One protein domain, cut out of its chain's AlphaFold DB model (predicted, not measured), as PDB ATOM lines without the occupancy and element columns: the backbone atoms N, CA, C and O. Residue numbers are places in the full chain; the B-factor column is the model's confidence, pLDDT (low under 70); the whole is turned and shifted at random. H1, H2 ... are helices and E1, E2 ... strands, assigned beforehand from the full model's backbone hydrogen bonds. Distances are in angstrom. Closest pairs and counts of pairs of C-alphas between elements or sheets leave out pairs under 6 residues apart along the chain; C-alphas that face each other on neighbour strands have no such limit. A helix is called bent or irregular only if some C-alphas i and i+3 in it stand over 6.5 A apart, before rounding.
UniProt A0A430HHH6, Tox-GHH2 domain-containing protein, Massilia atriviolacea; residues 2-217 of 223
ATOM      1  N   VAL A   2     124.453 119.084  96.403       55.97
ATOM      2  CA  VAL A   2     124.448 120.401  95.709       55.97
ATOM      3  C   VAL A   2     123.051 120.874  95.273       55.97
ATOM      4  O   VAL A   2     122.716 122.034  95.492       55.97
ATOM      5  N   LEU A   3     122.205 119.978  94.749       53.97
ATOM      6  CA  LEU A   3     120.835 120.317  94.334       53.97
ATOM      7  C   LEU A   3     119.977 120.853  95.500       53.97
ATOM      8  O   LEU A   3     119.175 121.759  95.308       53.97
ATOM      9  N   SER A   4     120.194 120.354  96.728       67.12
ATOM     10  CA  SER A   4     119.428 120.788  97.911       67.12
ATOM     11  C   SER A   4     119.876 122.141  98.473       67.12
ATOM     12  O   SER A   4     119.101 122.784  99.170       67.12
ATOM     13  N   LEU A   5     121.119 122.554  98.197       66.25
ATOM     14  CA  LEU A   5     121.649 123.865  98.590       66.25
ATOM     15  C   LEU A   5     121.134 124.957  97.654       66.25
ATOM     16  O   LEU A   5     120.700 126.002  98.120       66.25
ATOM     17  N   VAL A   6     121.122 124.689  96.345       69.94
ATOM     18  CA  VAL A   6     120.549 125.613  95.357       69.94
ATOM     19  C   VAL A   6     119.043 125.758  95.571       69.94
ATOM     20  O   VAL A   6     118.551 126.878  95.608       69.94
ATOM     21  N   ALA A   7     118.320 124.653  95.784       75.19
ATOM     22  CA  ALA A   7     116.885 124.705  96.057       75.19
ATOM     23  C   ALA A   7     116.558 125.499  97.334       75.19
ATOM     24  O   ALA A   7     115.660 126.333  97.301       75.19
ATOM     25  N   ARG A   8     117.316 125.295  98.424       77.50
ATOM     26  CA  ARG A   8     117.161 126.077  99.661       77.50
ATOM     27  C   ARG A   8     117.451 127.554  99.450       77.50
ATOM     28  O   ARG A   8     116.620 128.375  99.792       77.50
ATOM     29  N   TYR A   9     118.558 127.890  98.793       75.06
ATOM     30  CA  TYR A   9     118.870 129.290  98.520       75.06
ATOM     31  C   TYR A   9     117.794 129.965  97.658       75.06
ATOM     32  O   TYR A   9     117.408 131.097  97.920       75.06
ATOM     33  N   LEU A  10     117.268 129.276  96.640       74.38
ATOM     34  CA  LEU A  10     116.165 129.806  95.837       74.38
ATOM     35  C   LEU A  10     114.885 129.981  96.665       74.38
ATOM     36  O   LEU A  10     114.182 130.967  96.469       74.38
ATOM     37  N   GLN A  11     114.599 129.073  97.604       81.88
ATOM     38  CA  GLN A  11     113.499 129.228  98.561       81.88
ATOM     39  C   GLN A  11     113.711 130.440  99.475       81.88
ATOM     40  O   GLN A  11     112.787 131.231  99.642       81.88
ATOM     41  N   ASP A  12     114.929 130.639  99.978       78.56
ATOM     42  CA  ASP A  12     115.297 131.790 100.810       78.56
ATOM     43  C   ASP A  12     115.194 133.119 100.038       78.56
ATOM     44  O   ASP A  12     114.989 134.172 100.636       78.56
ATOM     45  N   LYS A  13     115.271 133.076  98.699       77.31
ATOM     46  CA  LYS A  13     115.067 134.231  97.810       77.31
ATOM     47  C   LYS A  13     113.612 134.488  97.416       77.31
ATOM     48  O   LYS A  13     113.319 135.566  96.899       77.31
ATOM     49  N   LEU A  14     112.680 133.569  97.684       82.81
ATOM     50  CA  LEU A  14     111.256 133.783  97.388       82.81
ATOM     51  C   LEU A  14     110.658 135.004  98.110       82.81
ATOM     52  O   LEU A  14     109.919 135.746  97.459       82.81
ATOM     53  N   PRO A  15     110.952 135.268  99.400       84.12
ATOM     54  CA  PRO A  15     110.482 136.478 100.069       84.12
ATOM     55  C   PRO A  15     110.967 137.759  99.385       84.12
ATOM     56  O   PRO A  15     110.171 138.670  99.186       84.12
ATOM     57  N   GLU A  16     112.234 137.816  98.962       80.06
ATOM     58  CA  GLU A  16     112.785 138.967  98.230       80.06
ATOM     59  C   GLU A  16     112.063 139.175  96.889       80.06
ATOM     60  O   GLU A  16     111.687 140.295  96.551       80.06
ATOM     61  N   LEU A  17     111.781 138.089  96.162       82.88
ATOM     62  CA  LEU A  17     111.005 138.113  94.915       82.88
ATOM     63  C   LEU A  17     109.568 138.610  95.123       82.88
ATOM     64  O   LEU A  17     109.066 139.406  94.327       82.88
ATOM     65  N   ASN A  18     108.910 138.155  96.190       86.62
ATOM     66  CA  ASN A  18     107.566 138.606  96.545       86.62
ATOM     67  C   ASN A  18     107.562 140.085  96.936       86.62
ATOM     68  O   ASN A  18     106.710 140.827  96.455       86.62
ATOM     69  N   ASN A  19     108.541 140.527  97.726       84.94
ATOM     70  CA  ASN A  19     108.694 141.933  98.090       84.94
ATOM     71  C   ASN A  19     108.921 142.799  96.849       84.94
ATOM     72  O   ASN A  19     108.238 143.800  96.682       84.94
ATOM     73  N   MET A  20     109.797 142.381  95.931       85.12
ATOM     74  CA  MET A  20     110.036 143.099  94.678       85.12
ATOM     75  C   MET A  20     108.762 143.191  93.825       85.12
ATOM     76  O   MET A  20     108.443 144.257  93.300       85.12
ATOM     77  N   ARG A  21     107.996 142.098  93.699       87.19
ATOM     78  CA  ARG A  21     106.693 142.101  93.009       87.19
ATOM     79  C   ARG A  21     105.724 143.085  93.663       87.19
ATOM     80  O   ARG A  21     105.038 143.832  92.963       87.19
ATOM     81  N   ASP A  22     105.657 143.074  94.986       88.25
ATOM     82  CA  ASP A  22     104.761 143.938  95.739       88.25
ATOM     83  C   ASP A  22     105.192 145.413  95.617       88.25
ATOM     84  O   ASP A  22     104.332 146.266  95.388       88.25
ATOM     85  N   ASP A  23     106.493 145.708  95.650       86.94
ATOM     86  CA  ASP A  23     107.073 147.037  95.411       86.94
ATOM     87  C   ASP A  23     106.732 147.533  93.994       86.94
ATOM     88  O   ASP A  23     106.202 148.634  93.839       86.94
ATOM     89  N   PHE A  24     106.897 146.694  92.960       86.81
ATOM     90  CA  PHE A  24     106.454 146.992  91.588       86.81
ATOM     91  C   PHE A  24     104.956 147.314  91.518       86.81
ATOM     92  O   PHE A  24     104.551 148.270  90.851       86.81
ATOM     93  N   SER A  25     104.120 146.524  92.197       86.75
ATOM     94  CA  SER A  25     102.664 146.705  92.175       86.75
ATOM     95  C   SER A  25     102.230 148.019  92.833       86.75
ATOM     96  O   SER A  25     101.272 148.655  92.387       86.75
ATOM     97  N   LYS A  26     102.962 148.450  93.865       87.81
ATOM     98  CA  LYS A  26     102.687 149.661  94.644       87.81
ATOM     99  C   LYS A  26     103.383 150.895  94.089       87.81
ATOM    100  O   LYS A  26     102.971 151.994  94.445       87.81
ATOM    101  N   PHE A  27     104.367 150.744  93.201       88.38
ATOM    102  CA  PHE A  27     105.175 151.845  92.671       88.38
ATOM    103  C   PHE A  27     104.331 153.012  92.134       88.38
ATOM    104  O   PHE A  27     104.601 154.171  92.429       88.38
ATOM    105  N   LYS A  28     103.233 152.710  91.427       83.31
ATOM    106  CA  LYS A  28     102.302 153.723  90.888       83.31
ATOM    107  C   LYS A  28     101.606 154.572  91.962       83.31
ATOM    108  O   LYS A  28     101.112 155.648  91.647       83.31
ATOM    109  N   ASN A  29     101.567 154.085  93.200       87.75
ATOM    110  CA  ASN A  29     100.949 154.736  94.353       87.75
ATOM    111  C   ASN A  29     101.988 155.375  95.295       87.75
ATOM    112  O   ASN A  29     101.607 155.952  96.313       87.75
ATOM    113  N   VAL A  30     103.289 155.270  94.987       87.31
ATOM    114  CA  VAL A  30     104.354 155.952  95.735       87.31
ATOM    115  C   VAL A  30     104.235 157.456  95.502       87.31
ATOM    116  O   VAL A  30     103.963 157.908  94.385       87.31
ATOM    117  N   ARG A  31     104.425 158.243  96.568       86.88
ATOM    118  CA  ARG A  31     104.358 159.708  96.503       86.88
ATOM    119  C   ARG A  31     105.398 160.228  95.506       86.88
ATOM    120  O   ARG A  31     106.517 159.727  95.526       86.88
ATOM    121  N   PRO A  32     105.104 161.267  94.704       85.50
ATOM    122  CA  PRO A  32     106.058 161.789  93.720       85.50
ATOM    123  C   PRO A  32     107.447 162.106  94.292       85.50
ATOM    124  O   PRO A  32     108.449 161.830  93.647       85.50
ATOM    125  N   ALA A  33     107.510 162.606  95.532       86.62
ATOM    126  CA  ALA A  33     108.764 162.914  96.226       86.62
ATOM    127  C   ALA A  33     109.624 161.681  96.583       86.62
ATOM    128  O   ALA A  33     110.789 161.843  96.909       86.62
ATOM    129  N   GLU A  34     109.060 160.472  96.546       87.56
ATOM    130  CA  GLU A  34     109.724 159.209  96.912       87.56
ATOM    131  C   GLU A  34     109.860 158.253  95.718       87.56
ATOM    132  O   GLU A  34     110.431 157.170  95.843       87.56
ATOM    133  N   GLN A  35     109.308 158.618  94.556       86.94
ATOM    134  CA  GLN A  35     109.290 157.748  93.379       86.94
ATOM    135  C   GLN A  35     110.693 157.464  92.846       86.94
ATOM    136  O   GLN A  35     110.941 156.354  92.385       86.94
ATOM    137  N   GLU A  36     111.606 158.432  92.921       86.25
ATOM    138  CA  GLU A  36     112.986 158.252  92.470       86.25
ATOM    139  C   GLU A  36     113.723 157.216  93.329       86.25
ATOM    140  O   GLU A  36     114.212 156.219  92.799       86.25
ATOM    141  N   ASP A  37     113.709 157.377  94.654       85.25
ATOM    142  CA  ASP A  37     114.336 156.432  95.586       85.25
ATOM    143  C   ASP A  37     113.722 155.031  95.479       85.25
ATOM    144  O   ASP A  37     114.438 154.025  95.436       85.25
ATOM    145  N   ALA A  38     112.392 154.953  95.371       86.62
ATOM    146  CA  ALA A  38     111.696 153.690  95.161       86.62
ATOM    147  C   ALA A  38     112.102 153.030  93.832       86.62
ATOM    148  O   ALA A  38     112.293 151.815  93.791       86.62
ATOM    149  N   ALA A  39     112.284 153.809  92.761       87.31
ATOM    150  CA  ALA A  39     112.712 153.295  91.462       87.31
ATOM    151  C   ALA A  39     114.159 152.796  91.501       87.31
ATOM    152  O   ALA A  39     114.449 151.727  90.964       87.31
ATOM    153  N   ILE A  40     115.056 153.534  92.163       86.00
ATOM    154  CA  ILE A  40     116.463 153.153  92.330       86.00
ATOM    155  C   ILE A  40     116.569 151.850  93.120       86.00
ATOM    156  O   ILE A  40     117.264 150.930  92.685       86.00
ATOM    157  N   LYS A  41     115.855 151.738  94.249       86.69
ATOM    158  CA  LYS A  41     115.834 150.507  95.048       86.69
ATOM    159  C   LYS A  41     115.309 149.329  94.229       86.69
ATOM    160  O   LYS A  41     115.939 148.278  94.191       86.69
ATOM    161  N   LEU A  42     114.194 149.521  93.527       87.62
ATOM    162  CA  LEU A  42     113.585 148.478  92.706       87.62
ATOM    163  C   LEU A  42     114.499 148.023  91.560       87.62
ATOM    164  O   LEU A  42     114.592 146.830  91.272       87.62
ATOM    165  N   ALA A  43     115.205 148.963  90.927       88.06
ATOM    166  CA  ALA A  43     116.199 148.666  89.905       88.06
ATOM    167  C   ALA A  43     117.390 147.885  90.480       88.06
ATOM    168  O   ALA A  43     117.811 146.905  89.867       88.06
ATOM    169  N   ALA A  44     117.895 148.273  91.655       89.19
ATOM    170  CA  ALA A  44     118.992 147.583  92.331       89.19
ATOM    171  C   ALA A  44     118.616 146.145  92.723       89.19
ATOM    172  O   ALA A  44     119.366 145.213  92.434       89.19
ATOM    173  N   ASP A  45     117.434 145.953  93.313       86.69
ATOM    174  CA  ASP A  45     116.927 144.635  93.710       86.69
ATOM    175  C   ASP A  45     116.690 143.738  92.474       86.69
ATOM    176  O   ASP A  45     117.052 142.558  92.460       86.69
ATOM    177  N   GLY A  46     116.160 144.305  91.383       87.94
ATOM    178  CA  GLY A  46     115.987 143.594  90.114       87.94
ATOM    179  C   GLY A  46     117.311 143.206  89.450       87.94
ATOM    180  O   GLY A  46     117.472 142.070  88.996       87.94
ATOM    181  N   GLN A  47     118.282 144.121  89.414       90.50
ATOM    182  CA  GLN A  47     119.627 143.847  88.902       90.50
ATOM    183  C   GLN A  47     120.315 142.752  89.710       90.50
ATOM    184  O   GLN A  47     120.931 141.866  89.123       90.50
ATOM    185  N   ASP A  48     120.179 142.779  91.035       90.19
ATOM    186  CA  ASP A  48     120.758 141.769  91.912       90.19
ATOM    187  C   ASP A  48     120.181 140.369  91.653       90.19
ATOM    188  O   ASP A  48     120.919 139.381  91.568       90.19
ATOM    189  N   MET A  49     118.865 140.271  91.449       87.19
ATOM    190  CA  MET A  49     118.231 139.010  91.068       87.19
ATOM    191  C   MET A  49     118.795 138.484  89.741       87.19
ATOM    192  O   MET A  49     119.180 137.316  89.637       87.19
ATOM    193  N   LEU A  50     118.912 139.345  88.726       89.50
ATOM    194  CA  LEU A  50     119.480 138.969  87.428       89.50
ATOM    195  C   LEU A  50     120.960 138.571  87.539       89.50
ATOM    196  O   LEU A  50     121.379 137.582  86.935       89.50
ATOM    197  N   ALA A  51     121.737 139.294  88.346       90.12
ATOM    198  CA  ALA A  51     123.131 138.987  88.647       90.12
ATOM    199  C   ALA A  51     123.277 137.627  89.344       90.12
ATOM    200  O   ALA A  51     124.176 136.850  89.024       90.12
ATOM    201  N   THR A  52     122.355 137.309  90.253       88.06
ATOM    202  CA  THR A  52     122.285 136.024  90.952       88.06
ATOM    203  C   THR A  52     121.957 134.878  89.992       88.06
ATOM    204  O   THR A  52     122.534 133.796  90.097       88.06
ATOM    205  N   LEU A  53     121.071 135.086  89.018       87.31
ATOM    206  CA  LEU A  53     120.692 134.049  88.051       87.31
ATOM    207  C   LEU A  53     121.729 133.857  86.933       87.31
ATOM    208  O   LEU A  53     121.816 132.771  86.365       87.31
ATOM    209  N   ASN A  54     122.550 134.867  86.644       90.44
ATOM    210  CA  ASN A  54     123.544 134.808  85.579       90.44
ATOM    211  C   ASN A  54     124.895 134.241  86.052       90.44
ATOM    212  O   ASN A  54     125.601 134.849  86.855       90.44
ATOM    213  N   ASP A  55     125.299 133.101  85.493       91.62
ATOM    214  CA  ASP A  55     126.546 132.407  85.841       91.62
ATOM    215  C   ASP A  55     127.801 133.274  85.668       91.62
ATOM    216  O   ASP A  55     128.683 133.263  86.530       91.62
ATOM    217  N   CYS A  56     127.871 134.064  84.594       91.75
ATOM    218  CA  CYS A  56     129.005 134.942  84.316       91.75
ATOM    219  C   CYS A  56     129.091 136.083  85.334       91.75
ATOM    220  O   CYS A  56     130.174 136.379  85.842       91.75
ATOM    221  N   VAL A  57     127.958 136.709  85.670       91.94
ATOM    222  CA  VAL A  57     127.922 137.797  86.659       91.94
ATOM    223  C   VAL A  57     128.263 137.266  88.049       91.94
ATOM    224  O   VAL A  57     129.072 137.876  88.752       91.94
ATOM    225  N   ARG A  58     127.756 136.083  88.422       93.44
ATOM    226  CA  ARG A  58     128.161 135.410  89.662       93.44
ATOM    227  C   ARG A  58     129.663 135.152  89.713       93.44
ATOM    228  O   ARG A  58     130.284 135.463  90.727       93.44
ATOM    229  N   ALA A  59     130.251 134.620  88.641       93.81
ATOM    230  CA  ALA A  59     131.688 134.363  88.571       93.81
ATOM    231  C   ALA A  59     132.509 135.660  88.679       93.81
ATOM    232  O   ALA A  59     133.546 135.680  89.345       93.81
ATOM    233  N   ARG A  60     132.023 136.770  88.103       92.56
ATOM    234  CA  ARG A  60     132.688 138.078  88.207       92.56
ATOM    235  C   ARG A  60     132.801 138.589  89.638       92.56
ATOM    236  O   ARG A  60     133.780 139.279  89.905       92.56
ATOM    237  N   LYS A  61     131.913 138.197  90.564       95.00
ATOM    238  CA  LYS A  61     132.044 138.537  91.997       95.00
ATOM    239  C   LYS A  61     133.311 137.955  92.640       95.00
ATOM    240  O   LYS A  61     133.718 138.444  93.689       95.00
ATOM    241  N   CYS A  62     133.935 136.931  92.046       96.06
ATOM    242  CA  CYS A  62     135.160 136.317  92.570       96.06
ATOM    243  C   CYS A  62     136.449 137.064  92.197       96.06
ATOM    244  O   CYS A  62     137.500 136.770  92.773       96.06
ATOM    245  N   ASN A  63     136.370 137.991  91.242       91.94
ATOM    246  CA  ASN A  63     137.481 138.829  90.813       91.94
ATOM    247  C   ASN A  63     137.256 140.245  91.351       91.94
ATOM    248  O   ASN A  63     136.421 140.978  90.815       91.94
ATOM    249  N   LEU A  64     137.955 140.593  92.432       92.69
ATOM    250  CA  LEU A  64     137.896 141.932  92.997       92.69
ATOM    251  C   LEU A  64     138.581 142.908  92.046       92.69
ATOM    252  O   LEU A  64     139.665 142.647  91.529       92.69
ATOM    253  N   VAL A  65     137.944 144.049  91.841       89.06
ATOM    254  CA  VAL A  65     138.379 145.075  90.897       89.06
ATOM    255  C   VAL A  65     138.661 146.383  91.634       89.06
ATOM    256  O   VAL A  65     138.055 146.628  92.677       89.06
ATOM    257  N   PRO A  66     139.577 147.237  91.154       87.06
ATOM    258  CA  PRO A  66     139.811 148.533  91.788       87.06
ATOM    259  C   PRO A  66     138.546 149.396  91.707       87.06
ATOM    260  O   PRO A  66     137.847 149.357  90.699       87.06
ATOM    261  N   TYR A  67     138.269 150.203  92.733       85.94
ATOM    262  CA  TYR A  67     137.105 151.101  92.731       85.94
ATOM    263  C   TYR A  67     137.138 152.152  91.604       85.94
ATOM    264  O   TYR A  67     136.099 152.609  91.137       85.94
ATOM    265  N   GLY A  68     138.330 152.569  91.172       78.00
ATOM    266  CA  GLY A  68     138.545 153.551  90.111       78.00
ATOM    267  C   GLY A  68     139.598 153.112  89.092       78.00
ATOM    268  O   GLY A  68     140.141 152.009  89.154       78.00
ATOM    269  N   ALA A  69     139.876 153.985  88.120       69.38
ATOM    270  CA  ALA A  69     140.907 153.756  87.103       69.38
ATOM    271  C   ALA A  69     142.333 153.708  87.702       69.38
ATOM    272  O   ALA A  69     142.526 154.050  88.865       69.38
ATOM    273  N   ALA A  70     143.312 153.289  86.884       61.69
ATOM    274  CA  ALA A  70     144.716 153.012  87.233       61.69
ATOM    275  C   ALA A  70     145.327 153.906  88.325       61.69
ATOM    276  O   ALA A  70     145.310 155.132  88.226       61.69
ATOM    277  N   THR A  71     145.908 153.271  89.348       62.97
ATOM    278  CA  THR A  71     146.406 153.940  90.563       62.97
ATOM    279  C   THR A  71     147.881 153.656  90.879       62.97
ATOM    280  O   THR A  71     148.371 154.142  91.897       62.97
ATOM    281  N   ASN A  72     148.600 152.894  90.034       69.06
ATOM    282  CA  ASN A  72     149.960 152.377  90.288       69.06
ATOM    283  C   ASN A  72     150.084 151.590  91.614       69.06
ATOM    284  O   ASN A  72     151.174 151.444  92.166       69.06
ATOM    285  N   MET A  73     148.969 151.079  92.133       71.19
ATOM    286  CA  MET A  73     148.865 150.302  93.370       71.19
ATOM    287  C   MET A  73     148.094 149.012  93.080       71.19
ATOM    288  O   MET A  73     147.258 149.017  92.178       71.19
ATOM    289  N   PRO A  74     148.309 147.901  93.813       66.69
ATOM    290  CA  PRO A  74     147.503 146.694  93.633       66.69
ATOM    291  C   PRO A  74     145.989 146.975  93.741       66.69
ATOM    292  O   PRO A  74     145.598 147.916  94.421       66.69
ATOM    293  N   PRO A  75     145.117 146.177  93.103       61.06
ATOM    294  CA  PRO A  75     145.439 145.216  92.049       61.06
ATOM    295  C   PRO A  75     145.802 145.895  90.708       61.06
ATOM    296  O   PRO A  75     146.158 145.208  89.758       61.06
ATOM    297  N   ASN A  76     145.747 147.227  90.619       63.41
ATOM    298  CA  ASN A  76     145.934 148.019  89.401       63.41
ATOM    299  C   ASN A  76     147.336 148.662  89.316       63.41
ATOM    300  O   ASN A  76     147.484 149.887  89.230       63.41
ATOM    301  N   ARG A  77     148.375 147.817  89.406       65.12
ATOM    302  CA  ARG A  77     149.777 148.242  89.243       65.12
ATOM    303  C   ARG A  77     150.122 148.554  87.786       65.12
ATOM    304  O   ARG A  77     150.909 149.458  87.545       65.12
ATOM    305  N   ASP A  78     149.477 147.855  86.851       55.78
ATOM    306  CA  ASP A  78     149.667 148.003  85.409       55.78
ATOM    307  C   ASP A  78     148.326 148.286  84.718       55.78
ATOM    308  O   ASP A  78     147.327 147.627  85.004       55.78
ATOM    309  N   ALA A  79     148.321 149.180  83.720       50.56
ATOM    310  CA  ALA A  79     147.146 149.540  82.905       50.56
ATOM    311  C   ALA A  79     146.523 148.367  82.104       50.56
ATOM    312  O   ALA A  79     145.539 148.553  81.387       50.56
ATOM    313  N   ASN A  80     147.100 147.165  82.222       46.53
ATOM    314  CA  ASN A  80     146.737 145.949  81.497       46.53
ATOM    315  C   ASN A  80     145.853 144.984  82.313       46.53
ATOM    316  O   ASN A  80     145.395 143.979  81.769       46.53
ATOM    317  N   HIS A  81     145.589 145.263  83.594       45.09
ATOM    318  CA  HIS A  81     144.644 144.493  84.409       45.09
ATOM    319  C   HIS A  81     143.245 145.110  84.295       45.09
ATOM    320  O   HIS A  81     142.996 146.148  84.889       45.09
ATOM    321  N   GLU A  82     142.371 144.491  83.487       52.00
ATOM    322  CA  GLU A  82     141.045 144.995  83.071       52.00
ATOM    323  C   GLU A  82     141.020 146.509  82.774       52.00
ATOM    324  O   GLU A  82     140.845 147.340  83.665       52.00
ATOM    325  N   ALA A  83     141.140 146.868  81.489       43.72
ATOM    326  CA  ALA A  83     141.104 148.242  80.982       43.72
ATOM    327  C   ALA A  83     139.757 148.935  81.261       43.72
ATOM    328  O   ALA A  83     138.922 149.117  80.375       43.72
ATOM    329  N   THR A  84     139.519 149.330  82.504       51.09
ATOM    330  CA  THR A  84     138.311 150.042  82.893       51.09
ATOM    331  C   THR A  84     138.667 151.496  83.139       51.09
ATOM    332  O   THR A  84     139.473 151.847  84.000       51.09
ATOM    333  N   LYS A  85     138.048 152.382  82.357       52.75
ATOM    334  CA  LYS A  85     138.136 153.830  82.577       52.75
ATOM    335  C   LYS A  85     137.369 154.264  83.843       52.75
ATOM    336  O   LYS A  85     137.454 155.425  84.221       52.75
ATOM    337  N   THR A  86     136.622 153.345  84.471       58.47
ATOM    338  CA  THR A  86     135.597 153.621  85.494       58.47
ATOM    339  C   THR A  86     135.533 152.598  86.649       58.47
ATOM    340  O   THR A  86     134.483 152.492  87.271       58.47
ATOM    341  N   GLY A  87     136.597 151.841  86.961       65.62
ATOM    342  CA  GLY A  87     136.638 151.052  88.213       65.62
ATOM    343  C   GLY A  87     136.061 149.631  88.159       65.62
ATOM    344  O   GLY A  87     135.412 149.169  89.091       65.62
ATOM    345  N   GLY A  88     136.266 148.917  87.053       77.44
ATOM    346  CA  GLY A  88     136.156 147.455  87.012       77.44
ATOM    347  C   GLY A  88     134.755 146.851  86.923       77.44
ATOM    348  O   GLY A  88     134.617 145.697  86.514       77.44
ATOM    349  N   CYS A  89     133.721 147.597  87.309       86.44
ATOM    350  CA  CYS A  89     132.352 147.097  87.385       86.44
ATOM    351  C   CYS A  89     131.531 147.369  86.126       86.44
ATOM    352  O   CYS A  89     131.717 148.363  85.423       86.44
ATOM    353  N   CYS A  90     130.609 146.449  85.831       83.12
ATOM    354  CA  CYS A  90     129.676 146.598  84.721       83.12
ATOM    355  C   CYS A  90     128.698 147.754  84.975       83.12
ATOM    356  O   CYS A  90     128.439 148.129  86.117       83.12
ATOM    357  N   PHE A  91     128.099 148.276  83.903       78.69
ATOM    358  CA  PHE A  91     127.038 149.275  84.010       78.69
ATOM    359  C   PHE A  91     125.909 148.790  84.937       78.69
ATOM    360  O   PHE A  91     125.473 147.643  84.840       78.69
ATOM    361  N   GLY A  92     125.450 149.668  85.834       77.44
ATOM    362  CA  GLY A  92     124.451 149.344  86.861       77.44
ATOM    363  C   GLY A  92     125.021 148.724  88.143       77.44
ATOM    364  O   GLY A  92     124.284 148.579  89.110       77.44
ATOM    365  N   GLN A  93     126.316 148.400  88.190       87.69
ATOM    366  CA  GLN A  93     126.995 147.977  89.415       87.69
ATOM    367  C   GLN A  93     127.903 149.084  89.952       87.69
ATOM    368  O   GLN A  93     128.424 149.909  89.202       87.69
ATOM    369  N   THR A  94     128.126 149.062  91.261       89.56
ATOM    370  CA  THR A  94     129.100 149.904  91.957       89.56
ATOM    371  C   THR A  94     130.149 149.038  92.642       89.56
ATOM    372  O   THR A  94     129.880 147.894  93.012       89.56
ATOM    373  N   GLY A  95     131.367 149.556  92.795       92.12
ATOM    374  CA  GLY A  95     132.381 148.889  93.604       92.12
ATOM    375  C   GLY A  95     132.029 148.997  95.088       92.12
ATOM    376  O   GLY A  95     131.884 150.101  95.607       92.12
ATOM    377  N   HIS A  96     131.914 147.863  95.774       95.19
ATOM    378  CA  HIS A  96     131.760 147.780  97.222       95.19
ATOM    379  C   HIS A  96     133.073 147.339  97.885       95.19
ATOM    380  O   HIS A  96     133.609 146.263  97.592       95.19
ATOM    381  N   HIS A  97     133.596 148.153  98.804       95.12
ATOM    382  CA  HIS A  97     134.795 147.825  99.579       95.12
ATOM    383  C   HIS A  97     134.478 146.815 100.685       95.12
ATOM    384  O   HIS A  97     133.814 147.143 101.663       95.12
ATOM    385  N   LEU A  98     135.043 145.609 100.580       96.25
ATOM    386  CA  LEU A  98     134.917 144.567 101.613       96.25
ATOM    387  C   LEU A  98     135.655 144.912 102.918       96.25
ATOM    388  O   LEU A  98     135.375 144.321 103.958       96.25
ATOM    389  N   LEU A  99     136.594 145.860 102.856       95.19
ATOM    390  CA  LEU A  99     137.181 146.527 104.011       95.19
ATOM    391  C   LEU A  99     137.100 148.049 103.772       95.19
ATOM    392  O   LEU A  99     137.913 148.592 103.016       95.19
ATOM    393  N   PRO A 100     136.087 148.730 104.337       92.88
ATOM    394  CA  PRO A 100     135.750 150.101 103.971       92.88
ATOM    395  C   PRO A 100     136.768 151.107 104.506       92.88
ATOM    396  O   PRO A 100     137.317 150.940 105.592       92.88
ATOM    397  N   GLU A 101     136.951 152.208 103.777       93.75
ATOM    398  CA  GLU A 101     137.852 153.310 104.148       93.75
ATOM    399  C   GLU A 101     137.628 153.812 105.575       93.75
ATOM    400  O   GLU A 101     138.586 154.045 106.307       93.75
ATOM    401  N   LYS A 102     136.365 153.895 106.002       95.75
ATOM    402  CA  LYS A 102     136.004 154.357 107.343       95.75
ATOM    403  C   LYS A 102     136.604 153.495 108.462       95.75
ATOM    404  O   LYS A 102     136.901 154.008 109.534       95.75
ATOM    405  N   SER A 103     136.844 152.209 108.195       96.31
ATOM    406  CA  SER A 103     137.533 151.285 109.106       96.31
ATOM    407  C   SER A 103     139.037 151.583 109.212       96.31
ATOM    408  O   SER A 103     139.680 151.206 110.187       96.31
ATOM    409  N   LEU A 104     139.609 152.263 108.218       95.94
ATOM    410  CA  LEU A 104     141.046 152.487 108.044       95.94
ATOM    411  C   LEU A 104     141.488 153.927 108.341       95.94
ATOM    412  O   LEU A 104     142.694 154.205 108.361       95.94
ATOM    413  N   GLU A 105     140.543 154.834 108.591       94.12
ATOM    414  CA  GLU A 105     140.824 156.223 108.948       94.12
ATOM    415  C   GLU A 105     141.775 156.308 110.153       94.12
ATOM    416  O   GLU A 105     141.582 155.667 111.186       94.12
ATOM    417  N   GLY A 106     142.845 157.093 110.006       91.94
ATOM    418  CA  GLY A 106     143.857 157.297 111.046       91.94
ATOM    419  C   GLY A 106     144.835 156.133 111.263       91.94
ATOM    420  O   GLY A 106     145.860 156.344 111.906       91.94
ATOM    421  N   VAL A 107     144.584 154.939 110.706       94.19
ATOM    422  CA  VAL A 107     145.454 153.755 110.878       94.19
ATOM    423  C   VAL A 107     146.154 153.304 109.596       94.19
ATOM    424  O   VAL A 107     147.141 152.576 109.672       94.19
ATOM    425  N   CYS A 108     145.682 153.742 108.424       94.62
ATOM    426  CA  CYS A 108     146.318 153.475 107.133       94.62
ATOM    427  C   CYS A 108     146.374 154.741 106.253       94.62
ATOM    428  O   CYS A 108     145.570 154.900 105.336       94.62
ATOM    429  N   PRO A 109     147.336 155.655 106.489       91.00
ATOM    430  CA  PRO A 109     147.418 156.931 105.766       91.00
ATOM    431  C   PRO A 109     147.666 156.802 104.257       91.00
ATOM    432  O   PRO A 109     147.365 157.716 103.495       91.00
ATOM    433  N   GLN A 110     148.244 155.680 103.821       90.12
ATOM    434  CA  GLN A 110     148.532 155.418 102.410       90.12
ATOM    435  C   GLN A 110     147.331 154.832 101.658       90.12
ATOM    436  O   GLN A 110     147.409 154.682 100.439       90.12
ATOM    437  N   TYR A 111     146.227 154.515 102.350       91.12
ATOM    438  CA  TYR A 111     145.018 153.993 101.721       91.12
ATOM    439  C   TYR A 111     144.544 154.917 100.595       91.12
ATOM    440  O   TYR A 111     144.422 156.132 100.767       91.12
ATOM    441  N   LYS A 112     144.248 154.332  99.432       88.88
ATOM    442  CA  LYS A 112     143.624 155.025  98.306       88.88
ATOM    443  C   LYS A 112     142.289 154.377  97.978       88.88
ATOM    444  O   LYS A 112     142.241 153.263  97.465       88.88
ATOM    445  N   HIS A 113     141.208 155.112  98.215       88.81
ATOM    446  CA  HIS A 113     139.846 154.654  97.940       88.81
ATOM    447  C   HIS A 113     139.673 154.104  96.518       88.81
ATOM    448  O   HIS A 113     139.102 153.034  96.332       88.81
ATOM    449  N   THR A 114     140.236 154.799  95.525       85.56
ATOM    450  CA  THR A 114     140.177 154.433  94.102       85.56
ATOM    451  C   THR A 114     140.979 153.182  93.746       85.56
ATOM    452  O   THR A 114     140.636 152.496  92.790       85.56
ATOM    453  N   ALA A 115     142.039 152.870  94.495       85.19
ATOM    454  CA  ALA A 115     142.881 151.704  94.240       85.19
ATOM    455  C   ALA A 115     142.339 150.440  94.908       85.19
ATOM    456  O   ALA A 115     142.581 149.335  94.429       85.19
ATOM    457  N   ALA A 116     141.639 150.610  96.029       89.62
ATOM    458  CA  ALA A 116     141.256 149.507  96.882       89.62
ATOM    459  C   ALA A 116     140.381 148.478  96.140       89.62
ATOM    460  O   ALA A 116     139.499 148.863  95.363       89.62
ATOM    461  N   PRO A 117     140.621 147.173  96.366       91.50
ATOM    462  CA  PRO A 117     139.871 146.108  95.728       91.50
ATOM    463  C   PRO A 117     138.425 146.093  96.228       91.50
ATOM    464  O   PRO A 117     138.150 146.087  97.430       91.50
ATOM    465  N   THR A 118     137.501 146.032  95.282       93.94
ATOM    466  CA  THR A 118     136.061 146.032  95.499       93.94
ATOM    467  C   THR A 118     135.413 144.841  94.823       93.94
ATOM    468  O   THR A 118     135.888 144.337  93.805       93.94
ATOM    469  N   VAL A 119     134.309 144.377  95.394       95.56
ATOM    470  CA  VAL A 119     133.387 143.491  94.689       95.56
ATOM    471  C   VAL A 119     132.359 144.360  93.983       95.56
ATOM    472  O   VAL A 119     131.847 145.311  94.569       95.56
ATOM    473  N   CYS A 120     132.035 144.049  92.734       93.69
ATOM    474  CA  CYS A 120     130.938 144.734  92.068       93.69
ATOM    475  C   CYS A 120     129.620 144.334  92.723       93.69
ATOM    476  O   CYS A 120     129.366 143.145  92.906       93.69
ATOM    477  N   ALA A 121     128.797 145.306  93.084       94.38
ATOM    478  CA  ALA A 121     127.532 145.122  93.774       94.38
ATOM    479  C   ALA A 121     126.425 145.916  93.074       94.38
ATOM    480  O   ALA A 121     126.665 146.946  92.449       94.38
ATOM    481  N   GLU A 122     125.208 145.407  93.156       93.25
ATOM    482  CA  GLU A 122     124.002 146.006  92.611       93.25
ATOM    483  C   GLU A 122     123.397 146.940  93.660       93.25
ATOM    484  O   GLU A 122     123.202 146.549  94.814       93.25
ATOM    485  N   GLY A 123     123.129 148.180  93.246       85.56
ATOM    486  CA  GLY A 123     122.762 149.287  94.128       85.56
ATOM    487  C   GLY A 123     123.890 150.305  94.309       85.56
ATOM    488  O   GLY A 123     125.075 149.984  94.219       85.56
ATOM    489  N   THR A 124     123.512 151.562  94.533       82.12
ATOM    490  CA  THR A 124     124.432 152.702  94.714       82.12
ATOM    491  C   THR A 124     124.541 153.160  96.169       82.12
ATOM    492  O   THR A 124     125.256 154.116  96.456       82.12
ATOM    493  N   SER A 125     123.835 152.498  97.089       79.06
ATOM    494  CA  SER A 125     123.808 152.840  98.510       79.06
ATOM    495  C   SER A 125     123.825 151.592  99.388       79.06
ATOM    496  O   SER A 125     123.518 150.483  98.947       79.06
ATOM    497  N   GLN A 126     124.109 151.790 100.671       76.88
ATOM    498  CA  GLN A 126     124.093 150.758 101.705       76.88
ATOM    499  C   GLN A 126     122.693 150.206 102.041       76.88
ATOM    500  O   GLN A 126     122.574 149.383 102.941       76.88
ATOM    501  N   ASN A 127     121.637 150.645 101.343       82.19
ATOM    502  CA  ASN A 127     120.236 150.340 101.666       82.19
ATOM    503  C   ASN A 127     119.484 149.580 100.560       82.19
ATOM    504  O   ASN A 127     118.265 149.439 100.651       82.19
ATOM    505  N   ALA A 128     120.169 149.140  99.501       84.88
ATOM    506  CA  ALA A 128     119.542 148.400  98.411       84.88
ATOM    507  C   ALA A 128     120.443 147.295  97.843       84.88
ATOM    508  O   ALA A 128     121.675 147.375  97.924       84.88
ATOM    509  N   GLY A 129     119.810 146.288  97.233       87.88
ATOM    510  CA  GLY A 129     120.467 145.244  96.454       87.88
ATOM    511  C   GLY A 129     121.559 144.468  97.195       87.88
ATOM    512  O   GLY A 129     121.551 144.291  98.420       87.88
ATOM    513  N   SER A 130     122.532 143.972  96.430       92.88
ATOM    514  CA  SER A 130     123.665 143.234  96.993       92.88
ATOM    515  C   SER A 130     124.659 144.126  97.729       92.88
ATOM    516  O   SER A 130     125.400 143.626  98.577       92.88
ATOM    517  N   HIS A 131     124.639 145.439  97.476       93.19
ATOM    518  CA  HIS A 131     125.478 146.397  98.189       93.19
ATOM    519  C   HIS A 131     125.104 146.449  99.682       93.19
ATOM    520  O   HIS A 131     125.972 146.300 100.546       93.19
ATOM    521  N   GLN A 132     123.808 146.553 100.003       91.50
ATOM    522  CA  GLN A 132     123.323 146.462 101.386       91.50
ATOM    523  C   GLN A 132     123.692 145.128 102.036       91.50
ATOM    524  O   GLN A 132     124.176 145.101 103.169       91.50
ATOM    525  N   ARG A 133     123.491 144.008 101.328       93.00
ATOM    526  CA  ARG A 133     123.828 142.686 101.874       93.00
ATOM    527  C   ARG A 133     125.303 142.567 102.236       93.00
ATOM    528  O   ARG A 133     125.615 141.964 103.257       93.00
ATOM    529  N   ALA A 134     126.193 143.154 101.442       96.19
ATOM    530  CA  ALA A 134     127.620 143.141 101.729       96.19
ATOM    531  C   ALA A 134     127.973 143.938 103.003       96.19
ATOM    532  O   ALA A 134     128.755 143.449 103.823       96.19
ATOM    533  N   HIS A 135     127.326 145.086 103.245       95.56
ATOM    534  CA  HIS A 135     127.466 145.811 104.517       95.56
ATOM    535  C   HIS A 135     126.954 145.009 105.715       95.56
ATOM    536  O   HIS A 135     127.650 144.910 106.727       95.56
ATOM    537  N   VAL A 136     125.757 144.424 105.602       95.12
ATOM    538  CA  VAL A 136     125.165 143.601 106.667       95.12
ATOM    539  C   VAL A 136     126.071 142.415 106.989       95.12
ATOM    540  O   VAL A 136     126.397 142.202 108.153       95.12
ATOM    541  N   ALA A 137     126.550 141.698 105.971       97.25
ATOM    542  CA  ALA A 137     127.452 140.569 106.153       97.25
ATOM    543  C   ALA A 137     128.758 140.980 106.852       97.25
ATOM    544  O   ALA A 137     129.228 140.283 107.748       97.25
ATOM    545  N   LEU A 138     129.351 142.129 106.500       97.88
ATOM    546  CA  LEU A 138     130.563 142.605 107.178       97.88
ATOM    547  C   LEU A 138     130.299 142.923 108.654       97.88
ATOM    548  O   LEU A 138     131.089 142.531 109.514       97.88
ATOM    549  N   ALA A 139     129.180 143.586 108.951       96.31
ATOM    550  CA  ALA A 139     128.773 143.874 110.320       96.31
ATOM    551  C   ALA A 139     128.583 142.585 111.135       96.31
ATOM    552  O   ALA A 139     129.111 142.485 112.243       96.31
ATOM    553  N   THR A 140     127.930 141.565 110.565       96.38
ATOM    554  CA  THR A 140     127.794 140.228 111.171       96.38
ATOM    555  C   THR A 140     129.157 139.621 111.507       96.38
ATOM    556  O   THR A 140     129.365 139.131 112.619       96.38
ATOM    557  N   GLN A 141     130.123 139.687 110.583       98.00
ATOM    558  CA  GLN A 141     131.465 139.153 110.829       98.00
ATOM    559  C   GLN A 141     132.214 139.930 111.921       98.00
ATOM    560  O   GLN A 141     132.910 139.319 112.732       98.00
ATOM    561  N   HIS A 142     132.064 141.253 111.993       97.44
ATOM    562  CA  HIS A 142     132.663 142.038 113.073       97.44
ATOM    563  C   HIS A 142     132.013 141.768 114.436       97.44
ATOM    564  O   HIS A 142     132.723 141.698 115.437       97.44
ATOM    565  N   VAL A 143     130.693 141.559 114.485       95.81
ATOM    566  CA  VAL A 143     129.984 141.120 115.698       95.81
ATOM    567  C   VAL A 143     130.533 139.782 116.186       95.81
ATOM    568  O   VAL A 143     130.868 139.655 117.361       95.81
ATOM    569  N   ALA A 144     130.720 138.815 115.284       95.81
ATOM    570  CA  ALA A 144     131.323 137.531 115.630       95.81
ATOM    571  C   ALA A 144     132.761 137.689 116.165       95.81
ATOM    572  O   ALA A 144     133.130 137.053 117.148       95.81
ATOM    573  N   LEU A 145     133.573 138.578 115.576       96.75
ATOM    574  CA  LEU A 145     134.912 138.882 116.101       96.75
ATOM    575  C   LEU A 145     134.867 139.514 117.500       96.75
ATOM    576  O   LEU A 145     135.726 139.207 118.325       96.75
ATOM    577  N   ALA A 146     133.900 140.393 117.774       95.44
ATOM    578  CA  ALA A 146     133.734 140.994 119.095       95.44
ATOM    579  C   ALA A 146     133.370 139.929 120.141       95.44
ATOM    580  O   ALA A 146     133.985 139.880 121.203       95.44
ATOM    581  N   GLN A 147     132.451 139.021 119.801       92.81
ATOM    582  CA  GLN A 147     132.063 137.887 120.651       92.81
ATOM    583  C   GLN A 147     133.227 136.908 120.902       92.81
ATOM    584  O   GLN A 147     133.339 136.350 121.990       92.81
ATOM    585  N   ASP A 148     134.139 136.769 119.937       94.44
ATOM    586  CA  ASP A 148     135.383 135.993 120.045       94.44
ATOM    587  C   ASP A 148     136.510 136.715 120.824       94.44
ATOM    588  O   ASP A 148     137.625 136.194 120.904       94.44
ATOM    589  N   ASN A 149     136.275 137.915 121.370       94.19
ATOM    590  CA  ASN A 149     137.298 138.776 121.990       94.19
ATOM    591  C   ASN A 149     138.465 139.154 121.048       94.19
ATOM    592  O   ASN A 149     139.596 139.368 121.489       94.19
ATOM    593  N   LYS A 150     138.210 139.242 119.735       96.62
ATOM    594  CA  LYS A 150     139.198 139.655 118.711       96.62
ATOM    595  C   LYS A 150     139.123 141.137 118.345       96.62
ATOM    596  O   LYS A 150     139.978 141.635 117.610       96.62
ATOM    597  N   ILE A 151     138.122 141.844 118.861       96.62
ATOM    598  CA  ILE A 151     138.012 143.301 118.791       96.62
ATOM    599  C   ILE A 151     138.455 143.865 120.143       96.62
ATOM    600  O   ILE A 151     137.954 143.453 121.186       96.62
ATOM    601  N   ALA A 152     139.417 144.785 120.133       95.62
ATOM    602  CA  ALA A 152     139.857 145.487 121.334       95.62
ATOM    603  C   ALA A 152     138.770 146.454 121.836       95.62
ATOM    604  O   ALA A 152     137.865 146.825 121.092       95.62
ATOM    605  N   SER A 153     138.882 146.915 123.084       93.12
ATOM    606  CA  SER A 153     137.909 147.837 123.696       93.12
ATOM    607  C   SER A 153     137.751 149.161 122.944       93.12
ATOM    608  O   SER A 153     136.703 149.786 123.017       93.12
ATOM    609  N   ASP A 154     138.766 149.576 122.187       93.62
ATOM    610  CA  ASP A 154     138.714 150.756 121.325       93.62
ATOM    611  C   ASP A 154     138.050 150.480 119.957       93.62
ATOM    612  O   ASP A 154     138.113 151.322 119.058       93.62
ATOM    613  N   GLY A 155     137.482 149.289 119.755       95.75
ATOM    614  CA  GLY A 155     136.863 148.848 118.507       95.75
ATOM    615  C   GLY A 155     137.853 148.404 117.428       95.75
ATOM    616  O   GLY A 155     137.434 148.149 116.300       95.75
ATOM    617  N   SER A 156     139.158 148.335 117.717       97.31
ATOM    618  CA  SER A 156     140.175 147.964 116.723       97.31
ATOM    619  C   SER A 156     140.434 146.457 116.646       97.31
ATOM    620  O   SER A 156     140.410 145.754 117.655       97.31
ATOM    621  N   MET A 157     140.772 145.962 115.458       97.25
ATOM    622  CA  MET A 157     141.104 144.555 115.203       97.25
ATOM    623  C   MET A 157     142.445 144.407 114.488       97.25
ATOM    624  O   MET A 157     143.006 145.386 114.001       97.25
ATOM    625  N   SER A 158     142.993 143.190 114.423       97.06
ATOM    626  CA  SER A 158     144.192 142.953 113.613       97.06
ATOM    627  C   SER A 158     143.868 143.076 112.117       97.06
ATOM    628  O   SER A 158     142.771 142.717 111.688       97.06
ATOM    629  N   MET A 159     144.827 143.511 111.290       97.12
ATOM    630  CA  MET A 159     144.635 143.506 109.832       97.12
ATOM    631  C   MET A 159     144.263 142.108 109.310       97.12
ATOM    632  O   MET A 159     143.410 141.973 108.440       97.12
ATOM    633  N   SER A 160     144.838 141.038 109.874       97.06
ATOM    634  CA  SER A 160     144.480 139.672 109.474       97.06
ATOM    635  C   SER A 160     143.020 139.330 109.790       97.06
ATOM    636  O   SER A 160     142.372 138.688 108.964       97.06
ATOM    637  N   ASP A 161     142.489 139.746 110.942       98.12
ATOM    638  CA  ASP A 161     141.077 139.530 111.284       98.12
ATOM    639  C   ASP A 161     140.149 140.341 110.380       98.12
ATOM    640  O   ASP A 161     139.156 139.799 109.904       98.12
ATOM    641  N   ALA A 162     140.521 141.578 110.050       97.69
ATOM    642  CA  ALA A 162     139.784 142.413 109.105       97.69
ATOM    643  C   ALA A 162     139.733 141.789 107.696       97.69
ATOM    644  O   ALA A 162     138.669 141.693 107.085       97.69
ATOM    645  N   LEU A 163     140.863 141.270 107.198       97.94
ATOM    646  CA  LEU A 163     140.932 140.535 105.928       97.94
ATOM    647  C   LEU A 163     140.098 139.247 105.958       97.94
ATOM    648  O   LEU A 163     139.465 138.883 104.966       97.94
ATOM    649  N   ASN A 164     140.095 138.544 107.094       98.56
ATOM    650  CA  ASN A 164     139.283 137.349 107.281       98.56
ATOM    651  C   ASN A 164     137.786 137.689 107.294       98.56
ATOM    652  O   ASN A 164     137.018 136.975 106.653       98.56
ATOM    653  N   ALA A 165     137.388 138.755 107.994       98.50
ATOM    654  CA  ALA A 165     136.014 139.242 108.049       98.50
ATOM    655  C   ALA A 165     135.526 139.679 106.665       98.50
ATOM    656  O   ALA A 165     134.494 139.186 106.227       98.50
ATOM    657  N   GLY A 166     136.308 140.481 105.933       98.38
ATOM    658  CA  GLY A 166     135.976 140.899 104.566       98.38
ATOM    659  C   GLY A 166     135.840 139.728 103.582       98.38
ATOM    660  O   GLY A 166     134.957 139.715 102.727       98.38
ATOM    661  N   ALA A 167     136.676 138.692 103.710       98.62
ATOM    662  CA  ALA A 167     136.558 137.500 102.870       98.62
ATOM    663  C   ALA A 167     135.354 136.614 103.240       98.62
ATOM    664  O   ALA A 167     134.729 136.038 102.351       98.62
ATOM    665  N   LYS A 168     135.016 136.495 104.531       98.56
ATOM    666  CA  LYS A 168     133.824 135.758 104.982       98.56
ATOM    667  C   LYS A 168     132.535 136.494 104.626       98.56
ATOM    668  O   LYS A 168     131.612 135.861 104.126       98.56
ATOM    669  N   SER A 169     132.494 137.812 104.823       98.38
ATOM    670  CA  SER A 169     131.329 138.633 104.492       98.38
ATOM    671  C   SER A 169     131.029 138.602 102.997       98.38
ATOM    672  O   SER A 169     129.869 138.536 102.607       98.38
ATOM    673  N   HIS A 170     132.060 138.543 102.149       98.50
ATOM    674  CA  HIS A 170     131.891 138.304 100.717       98.50
ATOM    675  C   HIS A 170     131.186 136.971 100.428       98.50
ATOM    676  O   HIS A 170     130.208 136.940  99.684       98.50
ATOM    677  N   GLN A 171     131.633 135.871 101.039       97.56
ATOM    678  CA  GLN A 171     130.992 134.568 100.835       97.56
ATOM    679  C   GLN A 171     129.547 134.542 101.345       97.56
ATOM    680  O   GLN A 171     128.698 133.904 100.726       97.56
ATOM    681  N   GLU A 172     129.271 135.237 102.447       95.81
ATOM    682  CA  GLU A 172     127.931 135.379 103.017       95.81
ATOM    683  C   GLU A 172     127.011 136.230 102.127       95.81
ATOM    684  O   GLU A 172     125.861 135.859 101.903       95.81
ATOM    685  N   ALA A 173     127.518 137.324 101.554       95.19
ATOM    686  CA  ALA A 173     126.751 138.205 100.674       95.19
ATOM    687  C   ALA A 173     126.524 137.620  99.266       95.19
ATOM    688  O   ALA A 173     125.498 137.905  98.636       95.19
ATOM    689  N   PHE A 174     127.458 136.790  98.777       95.69
ATOM    690  CA  PHE A 174     127.463 136.210  97.426       95.69
ATOM    691  C   PHE A 174     127.626 134.672  97.425       95.69
ATOM    692  O   PHE A 174     128.502 134.129  96.740       95.69
ATOM    693  N   PRO A 175     126.778 133.909  98.137       92.75
ATOM    694  CA  PRO A 175     127.005 132.478  98.366       92.75
ATOM    695  C   PRO A 175     126.914 131.640  97.082       92.75
ATOM    696  O   PRO A 175     127.627 130.646  96.927       92.75
ATOM    697  N   LEU A 176     126.093 132.055  96.108       92.25
ATOM    698  CA  LEU A 176     125.993 131.367  94.816       92.25
ATOM    699  C   LEU A 176     127.167 131.632  93.871       92.25
ATOM    700  O   LEU A 176     127.339 130.879  92.906       92.25
ATOM    701  N   SER A 177     127.982 132.655  94.133       94.69
ATOM    702  CA  SER A 177     129.219 132.879  93.381       94.69
ATOM    703  C   SER A 177     130.280 131.832  93.696       94.69
ATOM    704  O   SER A 177     131.178 131.622  92.886       94.69
ATOM    705  N   LYS A 178     130.158 131.131  94.837       94.19
ATOM    706  CA  LYS A 178     131.051 130.034  95.251       94.19
ATOM    707  C   LYS A 178     132.531 130.424  95.216       94.19
ATOM    708  O   LYS A 178     133.401 129.593  94.953       94.19
ATOM    709  N   CYS A 179     132.816 131.692  95.485       96.75
ATOM    710  CA  CYS A 179     134.176 132.191  95.481       96.75
ATOM    711  C   CYS A 179     134.977 131.528  96.600       96.75
ATOM    712  O   CYS A 179     134.494 131.320  97.719       96.75
ATOM    713  N   SER A 180     136.223 131.185  96.291       98.06
ATOM    714  CA  SER A 180     137.140 130.627  97.276       98.06
ATOM    715  C   SER A 180     137.485 131.688  98.315       98.06
ATOM    716  O   SER A 180     138.059 132.724  97.976       98.06
ATOM    717  N   TYR A 181     137.213 131.384  99.586       98.25
ATOM    718  CA  TYR A 181     137.652 132.185 100.731       98.25
ATOM    719  C   TYR A 181     139.126 132.588 100.613       98.25
ATOM    720  O   TYR A 181     139.482 133.755 100.759       98.25
ATOM    721  N   LYS A 182     139.991 131.613 100.288       98.44
ATOM    722  CA  LYS A 182     141.435 131.833 100.161       98.44
ATOM    723  C   LYS A 182     141.754 132.829  99.047       98.44
ATOM    724  O   LYS A 182     142.638 133.657  99.228       98.44
ATOM    725  N   CYS A 183     141.029 132.774  97.929       97.88
ATOM    726  CA  CYS A 183     141.242 133.677  96.799       97.88
ATOM    727  C   CYS A 183     140.786 135.104  97.113       97.88
ATOM    728  O   CYS A 183     141.524 136.039  96.819       97.88
ATOM    729  N   ILE A 184     139.615 135.289  97.729       98.12
ATOM    730  CA  ILE A 184     139.143 136.627  98.128       98.12
ATOM    731  C   ILE A 184     140.089 137.230  99.165       98.12
ATOM    732  O   ILE A 184     140.578 138.344  98.992       98.12
ATOM    733  N   ARG A 185     140.439 136.458 100.199       98.00
ATOM    734  CA  ARG A 185     141.385 136.899 101.226       98.00
ATOM    735  C   ARG A 185     142.744 137.267 100.625       98.00
ATOM    736  O   ARG A 185     143.330 138.256 101.047       98.00
ATOM    737  N   ALA A 186     143.254 136.490  99.668       96.75
ATOM    738  CA  ALA A 186     144.527 136.778  99.008       96.75
ATOM    739  C   ALA A 186     144.479 138.080  98.194       96.75
ATOM    740  O   ALA A 186     145.414 138.869  98.283       96.75
ATOM    741  N   GLN A 187     143.389 138.334  97.463       95.44
ATOM    742  CA  GLN A 187     143.197 139.584  96.715       95.44
ATOM    743  C   GLN A 187     143.155 140.803  97.645       95.44
ATOM    744  O   GLN A 187     143.833 141.794  97.386       95.44
ATOM    745  N   LEU A 188     142.429 140.711  98.765       96.06
ATOM    746  CA  LEU A 188     142.420 141.763  99.786       96.06
ATOM    747  C   LEU A 188     143.825 141.956 100.384       96.06
ATOM    748  O   LEU A 188     144.342 143.070 100.424       96.06
ATOM    749  N   ALA A 189     144.475 140.866 100.803       95.00
ATOM    750  CA  ALA A 189     145.792 140.903 101.432       95.00
ATOM    751  C   ALA A 189     146.867 141.518 100.523       95.00
ATOM    752  O   ALA A 189     147.719 142.250 101.021       95.00
ATOM    753  N   ALA A 190     146.817 141.251  99.213       92.38
ATOM    754  CA  ALA A 190     147.752 141.810  98.239       92.38
ATOM    755  C   ALA A 190     147.741 143.346  98.230       92.38
ATOM    756  O   ALA A 190     148.790 143.958  98.078       92.38
ATOM    757  N   TYR A 191     146.577 143.965  98.442       92.00
ATOM    758  CA  TYR A 191     146.464 145.416  98.554       92.00
ATOM    759  C   TYR A 191     146.772 145.918  99.969       92.00
ATOM    760  O   TYR A 191     147.683 146.718 100.169       92.00
ATOM    761  N   TYR A 192     146.029 145.448 100.975       93.94
ATOM    762  CA  TYR A 192     146.076 146.060 102.306       93.94
ATOM    763  C   TYR A 192     147.397 145.816 103.038       93.94
ATOM    764  O   TYR A 192     147.849 146.701 103.759       93.94
ATOM    765  N   ASN A 193     148.059 144.669 102.844       91.94
ATOM    766  CA  ASN A 193     149.351 144.431 103.498       91.94
ATOM    767  C   ASN A 193     150.454 145.326 102.930       91.94
ATOM    768  O   ASN A 193     151.359 145.715 103.661       91.94
ATOM    769  N   GLU A 194     150.377 145.644 101.641       89.25
ATOM    770  CA  GLU A 194     151.323 146.534 100.980       89.25
ATOM    771  C   GLU A 194     151.080 147.994 101.360       89.25
ATOM    772  O   GLU A 194     152.019 148.712 101.689       89.25
ATOM    773  N   VAL A 195     149.817 148.422 101.343       90.12
ATOM    774  CA  VAL A 195     149.454 149.829 101.530       90.12
ATOM    775  C   VAL A 195     149.406 150.219 103.007       90.12
ATOM    776  O   VAL A 195     149.867 151.292 103.381       90.12
ATOM    777  N   CYS A 196     148.875 149.358 103.874       91.50
ATOM    778  CA  CYS A 196     148.688 149.673 105.291       91.50
ATOM    779  C   CYS A 196     149.777 149.095 106.201       91.50
ATOM    780  O   CYS A 196     149.916 149.533 107.343       91.50
ATOM    781  N   GLY A 197     150.541 148.110 105.719       79.44
ATOM    782  CA  GLY A 197     151.423 147.306 106.559       79.44
ATOM    783  C   GLY A 197     150.653 146.392 107.525       79.44
ATOM    784  O   GLY A 197     149.470 146.578 107.807       79.44
ATOM    785  N   GLY A 198     151.335 145.382 108.072       75.62
ATOM    786  CA  GLY A 198     150.710 144.390 108.964       75.62
ATOM    787  C   GLY A 198     150.265 144.923 110.335       75.62
ATOM    788  O   GLY A 198     149.505 144.249 111.027       75.62
ATOM    789  N   ASN A 199     150.718 146.121 110.723       85.19
ATOM    790  CA  ASN A 199     150.474 146.708 112.045       85.19
ATOM    791  C   ASN A 199     149.247 147.628 112.097       85.19
ATOM    792  O   ASN A 199     148.849 148.032 113.190       85.19
ATOM    793  N   ALA A 200     148.655 147.979 110.951       94.69
ATOM    794  CA  ALA A 200     147.418 148.747 110.931       94.69
ATOM    795  C   ALA A 200     146.309 147.974 111.658       94.69
ATOM    796  O   ALA A 200     146.188 146.752 111.520       94.69
ATOM    797  N   ARG A 201     145.499 148.695 112.440       96.81
ATOM    798  CA  ARG A 201     144.423 148.113 113.247       96.81
ATOM    799  C   ARG A 201     143.062 148.681 112.846       96.81
ATOM    800  O   ARG A 201     142.645 149.686 113.426       96.81
ATOM    801  N   PRO A 202     142.383 148.090 111.848       97.25
ATOM    802  CA  PRO A 202     141.108 148.599 111.361       97.25
ATOM    803  C   PRO A 202     140.025 148.593 112.447       97.25
ATOM    804  O   PRO A 202     140.056 147.759 113.356       97.25
ATOM    805  N   LYS A 203     139.063 149.512 112.356       97.56
ATOM    806  CA  LYS A 203     137.934 149.627 113.286       97.56
ATOM    807  C   LYS A 203     136.740 148.779 112.854       97.56
ATOM    808  O   LYS A 203     136.447 148.650 111.666       97.56
ATOM    809  N   MET A 204     136.033 148.229 113.830       96.94
ATOM    810  CA  MET A 204     134.747 147.572 113.643       96.94
ATOM    811  C   MET A 204     133.725 148.521 113.008       96.94
ATOM    812  O   MET A 204     133.665 149.704 113.332       96.94
ATOM    813  N   MET A 205     132.910 147.967 112.116       95.62
ATOM    814  CA  MET A 205     131.890 148.672 111.343       95.62
ATOM    815  C   MET A 205     130.509 148.061 111.579       95.62
ATOM    816  O   MET A 205     130.409 146.835 111.678       95.62
ATOM    817  N   ASP A 206     129.472 148.894 111.615       94.06
ATOM    818  CA  ASP A 206     128.069 148.477 111.585       94.06
ATOM    819  C   ASP A 206     127.540 148.292 110.148       94.06
ATOM    820  O   ASP A 206     128.222 148.558 109.151       94.06
ATOM    821  N   ALA A 207     126.285 147.847 110.036       92.19
ATOM    822  CA  ALA A 207     125.617 147.623 108.751       92.19
ATOM    823  C   ALA A 207     125.323 148.921 107.971       92.19
ATOM    824  O   ALA A 207     124.878 148.860 106.830       92.19
ATOM    825  N   GLN A 208     125.558 150.090 108.573       90.62
ATOM    826  CA  GLN A 208     125.374 151.414 107.979       90.62
ATOM    827  C   GLN A 208     126.710 152.066 107.599       90.62
ATOM    828  O   GLN A 208     126.758 153.271 107.348       90.62
ATOM    829  N   ALA A 209     127.789 151.277 107.552       89.00
ATOM    830  CA  ALA A 209     129.143 151.731 107.251       89.00
ATOM    831  C   ALA A 209     129.688 152.774 108.245       89.00
ATOM    832  O   ALA A 209     130.555 153.580 107.894       89.00
ATOM    833  N   LYS A 210     129.220 152.751 109.497       93.12
ATOM    834  CA  LYS A 210     129.735 153.589 110.585       93.12
ATOM    835  C   LYS A 210     130.618 152.771 111.514       93.12
ATOM    836  O   LYS A 210     130.443 151.562 111.640       93.12
ATOM    837  N   VAL A 211     131.570 153.438 112.163       94.44
ATOM    838  CA  VAL A 211     132.377 152.804 113.212       94.44
ATOM    839  C   VAL A 211     131.447 152.385 114.347       94.44
ATOM    840  O   VAL A 211     130.672 153.205 114.837       94.44
ATOM    841  N   ALA A 212     131.527 151.117 114.737       91.56
ATOM    842  CA  ALA A 212     130.721 150.539 115.805       91.56
ATOM    843  C   ALA A 212     131.527 150.380 117.096       91.56
ATOM    844  O   ALA A 212     132.739 150.151 117.074       91.56
ATOM    845  N   ASP A 213     130.818 150.475 118.218       88.50
ATOM    846  CA  ASP A 213     131.360 150.234 119.549       88.50
ATOM    847  C   ASP A 213     131.119 148.762 119.939       88.50
ATOM    848  O   ASP A 213     129.956 148.339 119.994       88.50
ATOM    849  N   PRO A 214     132.170 147.972 120.230       85.50
ATOM    850  CA  PRO A 214     132.014 146.586 120.665       85.50
ATOM    851  C   PRO A 214     131.156 146.437 121.933       85.50
ATOM    852  O   PRO A 214     130.539 145.392 122.108       85.50
ATOM    853  N   ALA A 215     131.042 147.466 122.783       79.62
ATOM    854  CA  ALA A 215     130.181 147.446 123.970       79.62
ATOM    855  C   ALA A 215     128.676 147.479 123.643       79.62
ATOM    856  O   ALA A 215     127.851 147.121 124.482       79.62
ATOM    857  N   THR A 216     128.310 147.904 122.431       77.38
ATOM    858  CA  THR A 216     126.911 147.964 121.966       77.38
ATOM    859  C   THR A 216     126.467 146.694 121.242       77.38
ATOM    860  O   THR A 216     125.284 146.527 120.939       77.38
ATOM    861  N   VAL A 217     127.404 145.781 120.978       67.44
ATOM    862  CA  VAL A 217     127.124 144.474 120.390       67.44
ATOM    863  C   VAL A 217     126.503 143.593 121.476       67.44
ATOM    864  O   VAL A 217     127.116 143.438 122.535       67.44
TER     865      VAL A 217
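What this domain is: This is residues 2 to 217 of the 223 residues of the protein "Tox-GHH2 domain-containing protein" of Massilia atriviolacea (UniProt A0A430HHH6). A long helical hairpin, H1 and H2, runs beside a body in which a small sheet of two strands, E1 and E2, sits near the middle, with helices and long loops round it. H2 is the inner arm of the hairpin and meets E2 and the first residues of H5; on the body's other side H6 lies between H5 and H7 and crosses each of them at a steep tilt, 46 degrees to H5 and 40 degrees to H7, while H5 and H7 stay apart. The printed part has 216 residues with seven named helices and two named strands, in the order H1 H2 H3 E1 H4 E2 H5 H6 H7; the strands are antiparallel and the class is mostly helix. It is compact, with a radius of gyration of the C-alphas of 17.8 A and spans of 52 by 45 by 44 A.

Where its parts are: H1, residues 2 to 29, begins with C-alpha 2 at (124.448, 120.401, 95.709), is 41.6 A long and has a kink of 31 degrees near residue 14. H2, residues 32 to 53, is 31.9 A long. H1 and H2 are irregular: C-alphas 25 and 28 are 7.1 A apart, C-alphas 33 and 36 7.3 A. H3 is residues 55 to 60, E1 93 to 97, H4 101 to 104 and E2 117 to 122. H5, residues 129 to 147, is 27.8 A long; H6, residues 159 to 173, 20.8 A; H7, residues 181 to 196, 21.2 A, ending with C-alpha 196 at (148.688, 149.673, 105.291).

How they stand to each other: H1 touches H2 with residues 20 to 27 alone, closest at the C-alphas of Met 20 and Leu 42, 6.7 A, at a shallow tilt of 20 degrees, opposite ways. H2 and H3 touch only at the corner, only just, with 3 pairs of C-alphas within 8 A, closest Ala 51 and Val 57 at 5.3 A. E1 and E2 are antiparallel, with N 94 and O 121 within hydrogen-bond range at 2.8 A. H4 touches no helix. H2 and H5 touch, about perpendicular at 77 degrees, the C-alphas of Asp 45 and Gly 129 closest at 4.5 A. H5 and H6 touch at a steep tilt of 46 degrees, closest Ala 137 and Ser 169, C-alphas 4.6 A apart. H6 and H7, a hairpin, touch at 40 degrees, closest C-alphas Ala 167 and Arg 185, 5.1 A. Every O i to N i+4 pair is within hydrogen-bond range in H3 and H6, against 20 of 24 in H1, 16 of 18 in H2, 14 of 15 in H5 and 10 of 12 in H7; H4 is too short for one.

The domain as a whole: The C-alphas farthest apart, of Asn 29 and Asn 199, are 53.2 A apart. The printed part has no cut. The links H3 to E1, H4 to E2 and H5 to H6 are long. The pLDDT is under 70 at residues 2 to 6, 69 to 72, 74 to 87 and 217.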